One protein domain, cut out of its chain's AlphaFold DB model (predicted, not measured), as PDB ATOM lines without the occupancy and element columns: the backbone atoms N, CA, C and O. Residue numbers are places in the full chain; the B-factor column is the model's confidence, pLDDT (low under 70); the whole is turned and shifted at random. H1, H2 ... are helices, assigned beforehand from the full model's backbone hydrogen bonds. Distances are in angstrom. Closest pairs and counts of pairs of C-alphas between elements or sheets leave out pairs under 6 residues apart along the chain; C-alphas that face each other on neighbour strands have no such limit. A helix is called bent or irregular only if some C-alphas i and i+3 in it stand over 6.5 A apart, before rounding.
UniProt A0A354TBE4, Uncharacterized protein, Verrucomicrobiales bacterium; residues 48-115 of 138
ATOM      1  N   ASN A  48     215.082 201.209 204.906       93.94
ATOM      2  CA  ASN A  48     214.617 200.345 205.995       93.94
ATOM      3  C   ASN A  48     213.272 199.672 205.677       93.94
ATOM      4  O   ASN A  48     213.066 198.514 206.047       93.94
ATOM      5  N   ALA A  49     212.356 200.380 205.011       95.81
ATOM      6  CA  ALA A  49     211.074 199.812 204.598       95.81
ATOM      7  C   ALA A  49     211.268 198.710 203.541       95.81
ATOM      8  O   ALA A  49     210.742 197.611 203.701       95.81
ATOM      9  N   GLU A  50     212.098 198.972 202.531       94.31
ATOM     10  CA  GLU A  50     212.482 197.995 201.506       94.31
ATOM     11  C   GLU A  50     213.157 196.758 202.120       94.31
ATOM     12  O   GLU A  50     212.808 195.620 201.806       94.31
ATOM     13  N   LEU A  51     214.073 196.963 203.072       95.12
ATOM     14  CA  LEU A  51     214.734 195.863 203.770       95.12
ATOM     15  C   LEU A  51     213.738 195.014 204.573       95.12
ATOM     16  O   LEU A  51     213.841 193.788 204.585       95.12
ATOM     17  N   THR A  52     212.752 195.651 205.211       95.50
ATOM     18  CA  THR A  52     211.681 194.956 205.943       95.50
ATOM     19  C   THR A  52     210.862 194.064 205.006       95.50
ATOM     20  O   THR A  52     210.566 192.916 205.348       95.50
ATOM     21  N   GLU A  53     210.547 194.548 203.803       94.88
ATOM     22  CA  GLU A  53     209.848 193.764 202.781       94.88
ATOM     23  C   GLU A  53     210.695 192.576 202.294       94.88
ATOM     24  O   GLU A  53     210.208 191.442 202.240       94.88
ATOM     25  N   HIS A  54     211.982 192.792 202.007       93.19
ATOM     26  CA  HIS A  54     212.880 191.712 201.593       93.19
ATOM     27  C   HIS A  54     213.052 190.638 202.676       93.19
ATOM     28  O   HIS A  54     213.084 189.447 202.357       93.19
ATOM     29  N   VAL A  55     213.105 191.026 203.953       95.75
ATOM     30  CA  VAL A  55     213.142 190.078 205.077       95.75
ATOM     31  C   VAL A  55     211.845 189.271 205.156       95.75
ATOM     32  O   VAL A  55     211.897 188.051 205.324       95.75
ATOM     33  N   ALA A  56     210.682 189.904 204.982       95.88
ATOM     34  CA  ALA A  56     209.409 189.185 204.933       95.88
ATOM     35  C   ALA A  56     209.390 188.161 203.783       95.88
ATOM     36  O   ALA A  56     209.069 186.990 203.998       95.88
ATOM     37  N   LYS A  57     209.845 188.563 202.589       93.75
ATOM     38  CA  LYS A  57     209.978 187.678 201.423       93.75
ATOM     39  C   LYS A  57     210.921 186.500 201.687       93.75
ATOM     40  O   LYS A  57     210.586 185.365 201.353       93.75
ATOM     41  N   MET A  58     212.073 186.743 202.313       94.69
ATOM     42  CA  MET A  58     213.023 185.701 202.725       94.69
ATOM     43  C   MET A  58     212.391 184.700 203.702       94.69
ATOM     44  O   MET A  58     212.570 183.482 203.565       94.69
ATOM     45  N   ASN A  59     211.621 185.193 204.671       95.44
ATOM     46  CA  ASN A  59     210.960 184.351 205.663       95.44
ATOM     47  C   ASN A  59     209.906 183.441 205.022       95.44
ATOM     48  O   ASN A  59     209.885 182.243 205.316       95.44
ATOM     49  N   SER A  60     209.119 183.976 204.087       95.62
ATOM     50  CA  SER A  60     208.085 183.239 203.349       95.62
ATOM     51  C   SER A  60     208.615 182.376 202.196       95.62
ATOM     52  O   SER A  60     207.844 181.622 201.606       95.62
ATOM     53  N   ALA A  61     209.903 182.466 201.852       96.44
ATOM     54  CA  ALA A  61     210.469 181.727 200.727       96.44
ATOM     55  C   ALA A  61     210.470 180.197 200.963       96.44
ATOM     56  O   ALA A  61     210.813 179.753 202.068       96.44
ATOM     57  N   PRO A  62     210.169 179.383 199.927       96.31
ATOM     58  CA  PRO A  62     210.355 177.930 199.948       96.31
ATOM     59  C   PRO A  62     211.797 177.529 200.265       96.31
ATOM     60  O   PRO A  62     212.738 178.247 199.918       96.31
ATOM     61  N   ALA A  63     211.989 176.367 200.894       94.94
ATOM     62  CA  ALA A  63     213.308 175.906 201.332       94.94
ATOM     63  C   ALA A  63     214.334 175.827 200.187       94.94
ATOM     64  O   ALA A  63     215.480 176.230 200.375       94.94
ATOM     65  N   ASP A  64     213.912 175.399 198.995       95.56
ATOM     66  CA  ASP A  64     214.751 175.304 197.794       95.56
ATOM     67  C   ASP A  64     215.151 176.671 197.207       95.56
ATOM     68  O   ASP A  64     216.085 176.742 196.415       95.56
ATOM     69  N   LYS A  65     214.482 177.759 197.612       94.50
ATOM     70  CA  LYS A  65     214.771 179.143 197.188       94.50
ATOM     71  C   LYS A  65     215.391 180.007 198.282       94.50
ATOM     72  O   LYS A  65     215.851 181.110 197.993       94.50
ATOM     73  N   LYS A  66     215.404 179.547 199.537       93.56
ATOM     74  CA  LYS A  66     215.857 180.358 200.679       93.56
ATOM     75  C   LYS A  66     217.295 180.844 200.520       93.56
ATOM     76  O   LYS A  66     217.551 182.003 200.820       93.56
ATOM     77  N   VAL A  67     218.205 179.998 200.036       95.94
ATOM     78  CA  VAL A  67     219.622 180.370 199.863       95.94
ATOM     79  C   VAL A  67     219.772 181.519 198.865       95.94
ATOM     80  O   VAL A  67     220.426 182.510 199.184       95.94
ATOM     81  N   ASP A  68     219.098 181.440 197.717       94.88
ATOM     82  CA  ASP A  68     219.133 182.492 196.694       94.88
ATOM     83  C   ASP A  68     218.564 183.815 197.227       94.88
ATOM     84  O   ASP A  68     219.141 184.884 197.022       94.88
ATOM     85  N   VAL A  69     217.450 183.751 197.967       95.75
ATOM     86  CA  VAL A  69     216.816 184.944 198.548       95.75
ATOM     87  C   VAL A  69     217.678 185.562 199.655       95.75
ATOM     88  O   VAL A  69     217.782 186.786 199.725       95.75
ATOM     89  N   VAL A  70     218.344 184.751 200.486       96.56
ATOM     90  CA  VAL A  70     219.295 185.228 201.507       96.56
ATOM     91  C   VAL A  70     220.506 185.893 200.852       96.56
ATOM     92  O   VAL A  70     220.907 186.976 201.274       96.56
ATOM     93  N   ALA A  71     221.076 185.286 199.809       96.56
ATOM     94  CA  ALA A  71     222.217 185.852 199.091       96.56
ATOM     95  C   ALA A  71     221.870 187.210 198.459       96.56
ATOM     96  O   ALA A  71     222.639 188.168 198.587       96.56
ATOM     97  N   ALA A  72     220.686 187.322 197.847       94.56
ATOM     98  CA  ALA A  72     220.183 188.582 197.307       94.56
ATOM     99  C   ALA A  72     219.985 189.642 198.406       94.56
ATOM    100  O   ALA A  72     220.418 190.782 198.240       94.56
ATOM    101  N   LEU A  73     219.396 189.264 199.548       95.44
ATOM    102  CA  LEU A  73     219.214 190.160 200.693       95.44
ATOM    103  C   LEU A  73     220.554 190.687 201.228       95.44
ATOM    104  O   LEU A  73     220.702 191.892 201.418       95.44
ATOM    105  N   ILE A  74     221.539 189.808 201.440       96.88
ATOM    106  CA  ILE A  74     222.867 190.197 201.942       96.88
ATOM    107  C   ILE A  74     223.568 191.126 200.947       96.88
ATOM    108  O   ILE A  74     224.119 192.146 201.357       96.88
ATOM    109  N   THR A  75     223.517 190.805 199.651       96.75
ATOM    110  CA  THR A  75     224.099 191.648 198.592       96.75
ATOM    111  C   THR A  75     223.498 193.050 198.640       96.75
ATOM    112  O   THR A  75     224.229 194.036 198.732       96.75
ATOM    113  N   HIS A  76     222.169 193.137 198.716       93.50
ATOM    114  CA  HIS A  76     221.458 194.406 198.802       93.50
ATOM    115  C   HIS A  76     221.813 195.208 200.065       93.50
ATOM    116  O   HIS A  76     222.053 196.413 199.992       93.50
ATOM    117  N   MET A  77     221.908 194.550 201.226       95.31
ATOM    118  CA  MET A  77     222.323 195.199 202.478       95.31
ATOM    119  C   MET A  77     223.736 195.784 202.381       95.31
ATOM    120  O   MET A  77     223.988 196.886 202.875       95.31
ATOM    121  N   VAL A  78     224.665 195.057 201.753       96.94
ATOM    122  CA  VAL A  78     226.047 195.516 201.559       96.94
ATOM    123  C   VAL A  78     226.088 196.712 200.607       96.94
ATOM    124  O   VAL A  78     226.716 197.718 200.934       96.94
ATOM    125  N   GLU A  79     225.378 196.653 199.480       95.25
ATOM    126  CA  GLU A  79     225.291 197.758 198.517       95.25
ATOM    127  C   GLU A  79     224.685 199.022 199.139       95.25
ATOM    128  O   GLU A  79     225.264 200.110 199.033       95.25
ATOM    129  N   GLN A  80     223.561 198.885 199.854       93.38
ATOM    130  CA  GLN A  80     222.930 199.994 200.572       93.38
ATOM    131  C   GLN A  80     223.888 200.610 201.595       93.38
ATOM    132  O   GLN A  80     224.015 201.837 201.648       93.38
ATOM    133  N   ARG A  81     224.602 199.780 202.370       95.00
ATOM    134  CA  ARG A  81     225.557 200.253 203.377       95.00
ATOM    135  C   ARG A  81     226.723 201.007 202.750       95.00
ATOM    136  O   ARG A  81     227.008 202.116 203.185       95.00
ATOM    137  N   ILE A  82     227.343 200.463 201.703       96.81
ATOM    138  CA  ILE A  82     228.444 201.129 200.991       96.81
ATOM    139  C   ILE A  82     227.980 202.485 200.442       96.81
ATOM    140  O   ILE A  82     228.652 203.504 200.626       96.81
ATOM    141  N   ALA A  83     226.803 202.529 199.811       94.19
ATOM    142  CA  ALA A  83     226.255 203.762 199.252       94.19
ATOM    143  C   ALA A  83     225.870 204.791 200.329       94.19
ATOM    144  O   ALA A  83     225.961 206.001 200.095       94.19
ATOM    145  N   MET A  84     225.402 204.337 201.493       92.06
ATOM    146  CA  MET A  84     225.090 205.199 202.632       92.06
ATOM    147  C   MET A  84     226.369 205.738 203.279       92.06
ATOM    148  O   MET A  84     226.442 206.939 203.528       92.06
ATOM    149  N   ASP A  85     227.380 204.895 203.494       94.75
ATOM    150  CA  ASP A  85     228.655 205.286 204.101       94.75
ATOM    151  C   ASP A  85     229.375 206.323 203.228       94.75
ATOM    152  O   ASP A  85     229.800 207.364 203.729       94.75
ATOM    153  N   ALA A  86     229.403 206.127 201.903       94.88
ATOM    154  CA  ALA A  86     229.957 207.108 200.968       94.88
ATOM    155  C   ALA A  86     229.205 208.453 201.011       94.88
ATOM    156  O   ALA A  86     229.819 209.525 201.024       94.88
ATOM    157  N   ARG A  87     227.865 208.419 201.067       91.31
ATOM    158  CA  ARG A  87     227.042 209.632 201.202       91.31
ATOM    159  C   ARG A  87     227.272 210.333 202.541       91.31
ATOM    160  O   ARG A  87     227.362 211.560 202.563       91.31
ATOM    161  N   LYS A  88     227.392 209.570 203.631       91.50
ATOM    162  CA  LYS A  88     227.645 210.084 204.979       91.50
ATOM    163  C   LYS A  88     229.009 210.758 205.064       91.50
ATOM    164  O   LYS A  88     229.071 211.898 205.503       91.50
ATOM    165  N   ALA A  89     230.061 210.106 204.570       95.12
ATOM    166  CA  ALA A  89     231.413 210.659 204.560       95.12
ATOM    167  C   ALA A  89     231.472 211.993 203.798       95.12
ATOM    168  O   ALA A  89     232.004 212.978 204.306       95.12
ATOM    169  N   LYS A  90     230.833 212.064 202.621       93.69
ATOM    170  CA  LYS A  90     230.724 213.315 201.857       93.69
ATOM    171  C   LYS A  90     229.982 214.407 202.635       93.69
ATOM    172  O   LYS A  90     230.393 215.563 202.612       93.69
ATOM    173  N   MET A  91     228.884 214.059 203.305       91.12
ATOM    174  CA  MET A  91     228.130 215.013 204.121       91.12
ATOM    175  C   MET A  91     228.943 215.503 205.325       91.12
ATOM    176  O   MET A  91     228.918 216.693 205.619       91.12
ATOM    177  N   GLU A  92     229.665 214.614 206.007       92.25
ATOM    178  CA  GLU A  92     230.531 214.960 207.139       92.25
ATOM    179  C   GLU A  92     231.660 215.905 206.715       92.25
ATOM    180  O   GLU A  92     231.906 216.904 207.394       92.25
ATOM    181  N   GLU A  93     232.295 215.648 205.571       93.81
ATOM    182  CA  GLU A  93     233.337 216.514 205.016       93.81
ATOM    183  C   GLU A  93     232.799 217.918 204.690       93.81
ATOM    184  O   GLU A  93     233.375 218.928 205.106       93.81
ATOM    185  N   GLU A  94     231.670 218.004 203.980       91.88
ATOM    186  CA  GLU A  94     231.051 219.289 203.633       91.88
ATOM    187  C   GLU A  94     230.562 220.040 204.880       91.88
ATOM    188  O   GLU A  94     230.722 221.261 204.974       91.88
ATOM    189  N   MET A  95     230.057 219.312 205.881       89.94
ATOM    190  CA  MET A  95     229.685 219.875 207.175       89.94
ATOM    191  C   MET A  95     230.901 220.434 207.913       89.94
ATOM    192  O   MET A  95     230.834 221.546 208.439       89.94
ATOM    193  N   MET A  96     232.026 219.718 207.915       92.38
ATOM    194  CA  MET A  96     233.260 220.189 208.538       92.38
ATOM    195  C   MET A  96     233.765 221.472 207.865       92.38
ATOM    196  O   MET A  96     234.014 222.463 208.555       92.38
ATOM    197  N   LYS A  97     233.843 221.505 206.527       91.06
ATOM    198  CA  LYS A  97     234.242 222.710 205.772       91.06
ATOM    199  C   LYS A  97     233.323 223.895 206.056       91.06
ATOM    200  O   LYS A  97     233.777 225.032 206.175       91.06
ATOM    201  N   HIS A  98     232.022 223.648 206.154       89.19
ATOM    202  CA  HIS A  98     231.052 224.683 206.481       89.19
ATOM    203  C   HIS A  98     231.217 225.217 207.911       89.19
ATOM    204  O   HIS A  98     231.151 226.426 208.122       89.19
ATOM    205  N   MET A  99     231.494 224.349 208.884       89.19
ATOM    206  CA  MET A  99     231.770 224.773 210.257       89.19
ATOM    207  C   MET A  99     233.072 225.576 210.364       89.19
ATOM    208  O   MET A  99     233.100 226.573 211.085       89.19
ATOM    209  N   MET A 100     234.120 225.213 209.614       90.62
ATOM    210  CA  MET A 100     235.355 226.011 209.557       90.62
ATOM    211  C   MET A 100     235.077 227.443 209.081       90.62
ATOM    212  O   MET A 100     235.530 228.396 209.706       90.62
ATOM    213  N   LYS A 101     234.241 227.604 208.050       87.38
ATOM    214  CA  LYS A 101     233.830 228.924 207.550       87.38
ATOM    215  C   LYS A 101     233.096 229.771 208.593       87.38
ATOM    216  O   LYS A 101     233.318 230.975 208.685       87.38
ATOM    217  N   HIS A 102     232.232 229.159 209.402       86.38
ATOM    218  CA  HIS A 102     231.609 229.868 210.520       86.38
ATOM    219  C   HIS A 102     232.622 230.242 211.608       86.38
ATOM    220  O   HIS A 102     232.496 231.297 212.225       86.38
ATOM    221  N   MET A 103     233.627 229.399 211.847       88.12
ATOM    222  CA  MET A 103     234.671 229.659 212.836       88.12
ATOM    223  C   MET A 103     235.560 230.844 212.429       88.12
ATOM    224  O   MET A 103     235.898 231.656 213.288       88.12
ATOM    225  N   GLU A 104     235.861 230.993 211.136       88.38
ATOM    226  CA  GLU A 104     236.601 232.136 210.576       88.38
ATOM    227  C   GLU A 104     235.855 233.469 210.746       88.38
ATOM    228  O   GLU A 104     236.466 234.480 211.081       88.38
ATOM    229  N   MET A 105     234.529 233.476 210.566       83.56
ATOM    230  CA  MET A 105     233.699 234.680 210.743       83.56
ATOM    231  C   MET A 105     233.337 234.971 212.207       83.56
ATOM    232  O   MET A 105     232.770 236.019 212.514       83.56
ATOM    233  N   GLY A 106     233.655 234.057 213.125       85.62
ATOM    234  CA  GLY A 106     233.468 234.237 214.560       85.62
ATOM    235  C   GLY A 106     232.141 233.712 215.123       85.62
ATOM    236  O   GLY A 106     231.248 233.218 214.431       85.62
ATOM    237  N   LYS A 107     232.019 233.804 216.453       81.81
ATOM    238  CA  LYS A 107     230.958 233.148 217.245       81.81
ATOM    239  C   LYS A 107     229.537 233.593 216.892       81.81
ATOM    240  O   LYS A 107     228.610 232.798 217.027       81.81
ATOM    241  N   GLU A 108     229.359 234.834 216.449       84.00
ATOM    242  CA  GLU A 108     228.045 235.355 216.053       84.00
ATOM    243  C   GLU A 108     227.509 234.658 214.802       84.00
ATOM    244  O   GLU A 108     226.318 234.371 214.711       84.00
ATOM    245  N   SER A 109     228.387 234.286 213.872       83.56
ATOM    246  CA  SER A 109     227.970 233.537 212.692       83.56
ATOM    247  C   SER A 109     227.525 232.112 213.048       83.56
ATOM    248  O   SER A 109     226.510 231.628 212.546       83.56
ATOM    249  N   MET A 110     228.238 231.459 213.975       82.81
ATOM    250  CA  MET A 110     227.870 230.131 214.485       82.81
ATOM    251  C   MET A 110     226.479 230.116 215.137       82.81
ATOM    252  O   MET A 110     225.701 229.189 214.909       82.81
ATOM    253  N   SER A 111     226.136 231.133 215.940       83.00
ATOM    254  CA  SER A 111     224.846 231.194 216.649       83.00
ATOM    255  C   SER A 111     223.658 231.474 215.721       83.00
ATOM    256  O   SER A 111     222.518 231.101 216.023       83.00
ATOM    257  N   GLN A 112     223.917 232.090 214.570       81.88
ATOM    258  CA  GLN A 112     222.913 232.365 213.548       81.88
ATOM    259  C   GLN A 112     222.722 231.207 212.560       81.88
ATOM    260  O   GLN A 112     221.727 231.211 211.835       81.88
ATOM    261  N   CYS A 113     223.600 230.194 212.574       83.44
ATOM    262  CA  CYS A 113     223.518 229.031 211.695       83.44
ATOM    263  C   CYS A 113     222.160 228.300 211.841       83.44
ATOM    264  O   CYS A 113     221.861 227.744 212.910       83.44
ATOM    265  N   PRO A 114     221.332 228.232 210.778       80.94
ATOM    266  CA  PRO A 114     220.041 227.542 210.797       80.94
ATOM    267  C   PRO A 114     220.127 226.064 211.201       80.94
ATOM    268  O   PRO A 114     219.203 225.542 211.827       80.94
ATOM    269  N   MET A 115     221.241 225.387 210.898       78.88
ATOM    270  CA  MET A 115     221.435 223.979 211.257       78.88
ATOM    271  C   MET A 115     221.586 223.761 212.768       78.88
ATOM    272  O   MET A 115     221.077 222.767 213.288       78.88
TER     273      MET A 115
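AT A GLANCE: This is residues 48 to 115 of the 138 residues of an uncharacterized protein of Verrucomicrobiales bacterium (UniProt A0A354TBE4). One very long helix, H2, makes the longest axis, with a shorter helix, H1, folded back along its first part and a tiny helix, H3, turned back at its other end. H1 and H2 form a helical hairpin of unequal arms, and much of H2 has nothing beside it. The printed part has 68 residues with three named helices, in the order H1, H2, H3, and no named strand; the class is all helix. The whole is extended, a rod with a radius of gyration of the C-alphas of 20.9 A and spans of 64 by 17 by 9 A.

IN THESE COORDINATES: H1 is residues 48 to 60, 18.5 A from first to last C-alpha, beginning at C-alpha 48 (214.617, 200.345, 205.995). H2 is residues 63 to 105, 62.9 A long, from C-alpha 63 (213.308, 175.906, 201.332). It is irregular: C-alphas 64 and 67 are 7.3 A apart. H3 is residues 107 to 112, 8.9 A long, ending at C-alpha 112 (222.913, 232.365, 213.548).

HOW THE PARTS SIT: H1 and H2 form a helical hairpin and run opposite ways at a shallow tilt of 12 degrees. They touch, H2 with residues 66 to 77 alone; the closest C-alphas, of Met 58 and Val 69, are 5.7 A apart. H3 touches H2 at residues 99 to 103 alone, with the closest C-alphas, of His 102 and Met 110, 5.5 A apart. H2 and H3 run opposite ways at a steep tilt of 53 degrees. H1 and H3 are apart. In H1 and H3 every O i to N i+4 pair is within hydrogen-bond range; in H2, 37 of 39 are.

THE WHOLE: The C-alphas farthest apart, of Asp 64 and Glu 108, are 64.2 A apart. Residues 81 to 98, in H2, stand free, as do residues 103 to 108, of which 103 to 105 belong to H2. Both links, H1 to H2 and H2 to H3, are tight. The printed part has no cut. Its mean pLDDT is 92.0, and no printed residue is under 70.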